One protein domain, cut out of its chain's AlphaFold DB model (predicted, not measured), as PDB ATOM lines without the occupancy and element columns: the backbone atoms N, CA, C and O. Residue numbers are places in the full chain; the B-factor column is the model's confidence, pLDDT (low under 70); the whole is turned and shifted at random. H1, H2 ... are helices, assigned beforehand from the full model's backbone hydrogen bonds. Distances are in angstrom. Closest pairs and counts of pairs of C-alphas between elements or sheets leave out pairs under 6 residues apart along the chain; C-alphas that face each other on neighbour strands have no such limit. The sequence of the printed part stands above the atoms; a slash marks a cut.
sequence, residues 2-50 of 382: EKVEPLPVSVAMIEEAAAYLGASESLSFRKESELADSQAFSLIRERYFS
ATOM      1  N   GLU A   2     -42.843  63.923 -18.417       46.12
ATOM      2  CA  GLU A   2     -41.388  64.097 -18.432       46.12
ATOM      3  C   GLU A   2     -40.776  62.878 -19.126       46.12
ATOM      4  O   GLU A   2     -41.079  61.736 -18.779       46.12
ATOM      5  N   LYS A   3     -39.966  63.128 -20.157       48.53
ATOM      6  CA  LYS A   3     -39.066  62.125 -20.719       48.53
ATOM      7  C   LYS A   3     -38.037  61.852 -19.626       48.53
ATOM      8  O   LYS A   3     -37.164  62.682 -19.401       48.53
ATOM      9  N   VAL A   4     -38.183  60.742 -18.911       57.97
ATOM     10  CA  VAL A   4     -37.120  60.245 -18.036       57.97
ATOM     11  C   VAL A   4     -35.983  59.845 -18.967       57.97
ATOM     12  O   VAL A   4     -36.094  58.851 -19.685       57.97
ATOM     13  N   GLU A   5     -34.951  60.682 -19.051       59.81
ATOM     14  CA  GLU A   5     -33.734  60.331 -19.774       59.81
ATOM     15  C   GLU A   5     -33.097  59.120 -19.082       59.81
ATOM     16  O   GLU A   5     -33.002  59.099 -17.848       59.81
ATOM     17  N   PRO A   6     -32.729  58.074 -19.838       62.16
ATOM     18  CA  PRO A   6     -32.151  56.887 -19.244       62.16
ATOM     19  C   PRO A   6     -30.801  57.246 -18.614       62.16
ATOM     20  O   PRO A   6     -29.949  57.873 -19.242       62.16
ATOM     21  N   LEU A   7     -30.633  56.880 -17.344       69.94
ATOM     22  CA  LEU A   7     -29.409  57.158 -16.602       69.94
ATOM     23  C   LEU A   7     -28.236  56.365 -17.206       69.94
ATOM     24  O   LEU A   7     -28.408  55.182 -17.527       69.94
ATOM     25  N   PRO A   8     -27.052  56.989 -17.339       76.19
ATOM     26  CA  PRO A   8     -25.860  56.303 -17.812       76.19
ATOM     27  C   PRO A   8     -25.455  55.183 -16.850       76.19
ATOM     28  O   PRO A   8     -25.695  55.249 -15.639       76.19
ATOM     29  N   VAL A   9     -24.840  54.139 -17.402       85.00
ATOM     30  CA  VAL A   9     -24.356  52.996 -16.622       85.00
ATOM     31  C   VAL A   9     -23.235  53.426 -15.673       85.00
ATOM     32  O   VAL A   9     -22.442  54.317 -15.968       85.00
ATOM     33  N   SER A  10     -23.171  52.802 -14.493       88.94
ATOM     34  CA  SER A  10     -22.163  53.153 -13.491       88.94
ATOM     35  C   SER A  10     -20.739  52.824 -13.958       88.94
ATOM     36  O   SER A  10     -20.488  51.766 -14.536       88.94
ATOM     37  N   VAL A  11     -19.786  53.694 -13.613       90.00
ATOM     38  CA  VAL A  11     -18.352  53.503 -13.907       90.00
ATOM     39  C   VAL A  11     -17.829  52.173 -13.355       90.00
ATOM     40  O   VAL A  11     -17.021  51.516 -13.999       90.00
ATOM     41  N   ALA A  12     -18.332  51.730 -12.198       90.56
ATOM     42  CA  ALA A  12     -17.936  50.459 -11.594       90.56
ATOM     43  C   ALA A  12     -18.242  49.255 -12.502       90.56
ATOM     44  O   ALA A  12     -17.385  48.395 -12.672       90.56
ATOM     45  N   MET A  13     -19.421  49.227 -13.135       90.00
ATOM     46  CA  MET A  13     -19.800  48.152 -14.065       90.00
ATOM     47  C   MET A  13     -18.946  48.162 -15.336       90.00
ATOM     48  O   MET A  13     -18.627  47.106 -15.882       90.00
ATOM     49  N   ILE A  14     -18.576  49.355 -15.812       92.88
ATOM     50  CA  ILE A  14     -17.695  49.508 -16.971       92.88
ATOM     51  C   ILE A  14     -16.305  48.960 -16.633       92.88
ATOM     52  O   ILE A  14     -15.763  48.166 -17.398       92.88
ATOM     53  N   GLU A  15     -15.740  49.332 -15.483       93.88
ATOM     54  CA  GLU A  15     -14.409  48.869 -15.077       93.88
ATOM     55  C   GLU A  15     -14.362  47.369 -14.780       93.88
ATOM     56  O   GLU A  15     -13.393  46.702 -15.143       93.88
ATOM     57  N   GLU A  16     -15.415  46.816 -14.174       92.00
ATOM     58  CA  GLU A  16     -15.520  45.381 -13.915       92.00
ATOM     59  C   GLU A  16     -15.472  44.572 -15.217       92.00
ATOM     60  O   GLU A  16     -14.675  43.641 -15.331       92.00
ATOM     61  N   ALA A  17     -16.245  44.974 -16.231       92.38
ATOM     62  CA  ALA A  17     -16.202  44.338 -17.545       92.38
ATOM     63  C   ALA A  17     -14.860  44.591 -18.261       92.38
ATOM     64  O   ALA A  17     -14.250  43.662 -18.794       92.38
ATOM     65  N   ALA A  18     -14.343  45.822 -18.231       94.12
ATOM     66  CA  ALA A  18     -13.082  46.171 -18.887       94.12
ATOM     67  C   ALA A  18     -11.884  45.373 -18.346       94.12
ATOM     68  O   ALA A  18     -10.940  45.118 -19.095       94.12
ATOM     69  N   ALA A  19     -11.926  44.943 -17.079       92.81
ATOM     70  CA  ALA A  19     -10.866  44.170 -16.431       92.81
ATOM     71  C   ALA A  19     -10.638  42.767 -17.028       92.81
ATOM     72  O   ALA A  19      -9.650  42.117 -16.683       92.81
ATOM     73  N   TYR A  20     -11.538  42.283 -17.887       92.25
ATOM     74  CA  TYR A  20     -11.366  41.024 -18.616       92.25
ATOM     75  C   TYR A  20     -10.664  41.219 -19.971       92.25
ATOM     76  O   TYR A  20     -10.030  40.295 -20.477       92.25
ATOM     77  N   LEU A  21     -10.750  42.411 -20.561       92.38
ATOM     78  CA  LEU A  21     -10.277  42.687 -21.919       92.38
ATOM     79  C   LEU A  21      -8.770  42.983 -21.965       92.38
ATOM     80  O   LEU A  21      -8.147  43.300 -20.950       92.38
ATOM     81  N   GLY A  22      -8.165  42.876 -23.154       87.44
ATOM     82  CA  GLY A  22      -6.764  43.263 -23.346       87.44
ATOM     83  C   GLY A  22      -6.572  44.773 -23.178       87.44
ATOM     84  O   GLY A  22      -7.532  45.536 -23.248       87.44
ATOM     85  N   ALA A  23      -5.334  45.245 -22.999       86.75
ATOM     86  CA  ALA A  23      -5.070  46.667 -22.740       86.75
ATOM     87  C   ALA A  23      -5.713  47.600 -23.790       86.75
ATOM     88  O   ALA A  23      -6.424  48.537 -23.427       86.75
ATOM     89  N   SER A  24      -5.534  47.298 -25.081       88.00
ATOM     90  CA  SER A  24      -6.114  48.082 -26.181       88.00
ATOM     91  C   SER A  24      -7.648  48.003 -26.221       88.00
ATOM     92  O   SER A  24      -8.319  49.033 -26.278       88.00
ATOM     93  N   GLU A  25      -8.212  46.799 -26.118       91.62
ATOM     94  CA  GLU A  25      -9.662  46.565 -26.150       91.62
ATOM     95  C   GLU A  25     -10.369  47.208 -24.956       91.62
ATOM     96  O   GLU A  25     -11.415  47.831 -25.116       91.62
ATOM     97  N   SER A  26      -9.768  47.119 -23.768       93.19
ATOM     98  CA  SER A  26     -10.300  47.706 -22.539       93.19
ATOM     99  C   SER A  26     -10.410  49.231 -22.636       93.19
ATOM    100  O   SER A  26     -11.338  49.821 -22.087       93.19
ATOM    101  N   LEU A  27      -9.486  49.891 -23.345       94.19
ATOM    102  CA  LEU A  27      -9.513  51.340 -23.541       94.19
ATOM    103  C   LEU A  27     -10.647  51.747 -24.490       94.19
ATOM    104  O   LEU A  27     -11.398  52.674 -24.187       94.19
ATOM    105  N   SER A  28     -10.809  51.021 -25.599       95.25
ATOM    106  CA  SER A  28     -11.912  51.234 -26.542       95.25
ATOM    107  C   SER A  28     -13.274  50.957 -25.894       95.25
ATOM    108  O   SER A  28     -14.184  51.778 -26.005       95.25
ATOM    109  N   PHE A  29     -13.387  49.868 -25.127       95.50
ATOM    110  CA  PHE A  29     -14.605  49.496 -24.409       95.50
ATOM    111  C   PHE A  29     -15.052  50.579 -23.422       95.50
ATOM    112  O   PHE A  29     -16.225  50.960 -23.428       95.50
ATOM    113  N   ARG A  30     -14.129  51.113 -22.607       94.69
ATOM    114  CA  ARG A  30     -14.425  52.205 -21.664       94.69
ATOM    115  C   ARG A  30     -14.971  53.425 -22.387       94.69
ATOM    116  O   ARG A  30     -16.057  53.893 -22.059       94.69
ATOM    117  N   LYS A  31     -14.251  53.880 -23.414       93.88
ATOM    118  CA  LYS A  31     -14.604  55.077 -24.180       93.88
ATOM    119  C   LYS A  31     -15.992  54.976 -24.809       93.88
ATOM    120  O   LYS A  31     -16.736  55.949 -24.823       93.88
ATOM    121  N   GLU A  32     -16.347  53.808 -25.337       94.31
ATOM    122  CA  GLU A  32     -17.674  53.590 -25.918       94.31
ATOM    123  C   GLU A  32     -18.778  53.455 -24.859       94.31
ATOM    124  O   GLU A  32     -19.930  53.781 -25.136       94.31
ATOM    125  N   SER A  33     -18.434  53.013 -23.648       93.25
ATOM    126  CA  SER A  33     -19.390  52.788 -22.559       93.25
ATOM    127  C   SER A  33     -19.669  54.029 -21.703       93.25
ATOM    128  O   SER A  33     -20.704  54.071 -21.045       93.25
ATOM    129  N   GLU A  34     -18.792  55.040 -21.705       89.69
ATOM    130  CA  GLU A  34     -18.863  56.228 -20.827       89.69
ATOM    131  C   GLU A  34     -20.212  56.965 -20.848       89.69
ATOM    132  O   GLU A  34     -20.654  57.475 -19.821       89.69
ATOM    133  N   LEU A  35     -20.865  57.029 -22.010       87.75
ATOM    134  CA  LEU A  35     -22.140  57.731 -22.205       87.75
ATOM    135  C   LEU A  35     -23.296  56.777 -22.529       87.75
ATOM    136  O   LEU A  35     -24.369  57.221 -22.935       87.75
ATOM    137  N   ALA A  36     -23.073  55.469 -22.392       89.38
ATOM    138  CA  ALA A  36     -24.067  54.469 -22.732       89.38
ATOM    139  C   ALA A  36     -25.152  54.391 -21.650       89.38
ATOM    140  O   ALA A  36     -24.868  54.290 -20.453       89.38
ATOM    141  N   ASP A  37     -26.411  54.385 -22.083       90.69
ATOM    142  CA  ASP A  37     -27.508  53.924 -21.242       90.69
ATOM    143  C   ASP A  37     -27.468  52.392 -21.069       90.69
ATOM    144  O   ASP A  37     -26.630  51.693 -21.644       90.69
ATOM    145  N   SER A  38     -28.383  51.842 -20.268       88.44
ATOM    146  CA  SER A  38     -28.407  50.400 -19.980       88.44
ATOM    147  C   SER A  38     -28.591  49.524 -21.227       88.44
ATOM    148  O   SER A  38     -28.020  48.435 -21.296       88.44
ATOM    149  N   GLN A  39     -29.365  49.980 -22.218       91.06
ATOM    150  CA  GLN A  39     -29.615  49.209 -23.436       91.06
ATOM    151  C   GLN A  39     -28.397  49.254 -24.364       91.06
ATOM    152  O   GLN A  39     -27.945  48.212 -24.842       91.06
ATOM    153  N   ALA A  40     -27.835  50.445 -24.576       93.00
ATOM    154  CA  ALA A  40     -26.616  50.637 -25.345       93.00
ATOM    155  C   ALA A  40     -25.445  49.862 -24.727       93.00
ATOM    156  O   ALA A  40     -24.716  49.179 -25.442       93.00
ATOM    157  N   PHE A  41     -25.308  49.879 -23.399       93.50
ATOM    158  CA  PHE A  41     -24.260  49.140 -22.701       93.50
ATOM    159  C   PHE A  41     -24.393  47.623 -22.870       93.50
ATOM    160  O   PHE A  41     -23.384  46.943 -23.056       93.50
ATOM    161  N   SER A  42     -25.618  47.084 -22.873       92.31
ATOM    162  CA  SER A  42     -25.849  45.659 -23.156       92.31
ATOM    163  C   SER A  42     -25.350  45.274 -24.551       92.31
ATOM    164  O   SER A  42     -24.636  44.285 -24.695       92.31
ATOM    165  N   LEU A  43     -25.654  46.090 -25.566       94.38
ATOM    166  CA  LEU A  43     -25.197  45.864 -26.942       94.38
ATOM    167  C   LEU A  43     -23.673  46.002 -27.075       94.38
ATOM    168  O   LEU A  43     -23.037  45.230 -27.792       94.38
ATOM    169  N   ILE A  44     -23.072  46.964 -26.366       95.19
ATOM    170  CA  ILE A  44     -21.613  47.128 -26.322       95.19
ATOM    171  C   ILE A  44     -20.973  45.879 -25.707       95.19
ATOM    172  O   ILE A  44     -20.049  45.321 -26.299       95.19
ATOM    173  N   ARG A  45     -21.484  45.389 -24.569       95.06
ATOM    174  CA  ARG A  45     -21.006  44.146 -23.944       95.06
ATOM    175  C   ARG A  45     -21.131  42.958 -24.888       95.06
ATOM    176  O   ARG A  45     -20.152  42.250 -25.086       95.06
ATOM    177  N   GLU A  46     -22.285  42.755 -25.514       95.12
ATOM    178  CA  GLU A  46     -22.461  41.678 -26.494       95.12
ATOM    179  C   GLU A  46     -21.424  41.762 -27.615       95.12
ATOM    180  O   GLU A  46     -20.780  40.768 -27.942       95.12
ATOM    181  N   ARG A  47     -21.173  42.951 -28.167       95.00
ATOM    182  CA  ARG A  47     -20.193  43.113 -29.247       95.00
ATOM    183  C   ARG A  47     -18.763  42.776 -28.811       95.00
ATOM    184  O   ARG A  47     -18.043  42.160 -29.588       95.00
ATOM    185  N   TYR A  48     -18.357  43.163 -27.602       95.31
ATOM    186  CA  TYR A  48     -16.998  42.913 -27.103       95.31
ATOM    187  C   TYR A  48     -16.789  41.493 -26.557       95.31
ATOM    188  O   TYR A  48     -15.676  40.988 -26.624       95.31
ATOM    189  N   PHE A  49     -17.831  40.844 -26.026       96.62
ATOM    190  CA  PHE A  49     -17.713  39.536 -25.369       96.62
ATOM    191  C   PHE A  49     -18.284  38.370 -26.184       96.62
ATOM    192  O   PHE A  49     -18.009  37.219 -25.854       96.62
ATOM    193  N   SER A  50     -19.044  38.624 -27.256       97.06
ATOM    194  CA  SER A  50     -19.610  37.554 -28.097       97.06
ATOM    195  C   SER A  50     -18.563  36.689 -28.778       97.06
ATOM    196  O   SER A  50     -18.804  35.503 -29.001       97.06
TER     197      SER A  50
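AT A GLANCE: This is residues 2 to 50 of the 382 residues of an uncharacterized protein of Aureobasidium pullulans (UniProt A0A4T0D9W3). Three short helices fold back and forth, H1 to H2 to H3, into a small bundle whose helix centres make a triangle, and a drawn-out tail, residues 2 to 7, sticks out from one end and adds to the length. The printed part has 49 residues with three named helices, in the order H1, H2, H3, and no named strand; the class is all helix. It is only just compact, close to loose, with a radius of gyration of the C-alphas of 11.1 A, and the C-alphas span 41 by 20 by 14 A.

HOW THE PARTS SIT: Go past the tail to H1, residues 11 to 18, and then to H2, residues 23 to 33. These two form a helical hairpin: they touch, and they run opposite ways at a steep tilt of 38 degrees. Their closest C-alphas are those of Ala 18 and Ser 26, 4.8 A apart. Next comes H3, residues 38 to 49, which touches H2 and forms a second helical hairpin with it, opposite ways at a shallow tilt of 20 degrees. Look there at Ser 33 and Phe 41, whose C-alphas are the closest, 6.1 A apart. H1 and H3 are near each other, with 8 pairs of C-alphas within 10 A. In H1, H2 and H3 every backbone O i to N i+4 pair is within hydrogen-bond range.

IN THESE COORDINATES: Find C-alpha 11 at (-18.352, 53.503, -13.907); from there H1 runs 10.3 A to C-alpha 18. H2 starts at C-alpha 23, at (-5.070, 46.667, -22.740), and measures 15.6 A. H3, 16.2 A long, ends at C-alpha 49, at (-17.713, 39.536, -25.369).

THE WHOLE: The C-alphas of Glu 2 and Gly 22 are the two farthest apart, at 40.7 A. The printed part has no cut, and both links between helices are tight, with 4 residues each. The mean pLDDT of the printed part is 87.7; look at residues 2 to 7 for the low confidence, under 70.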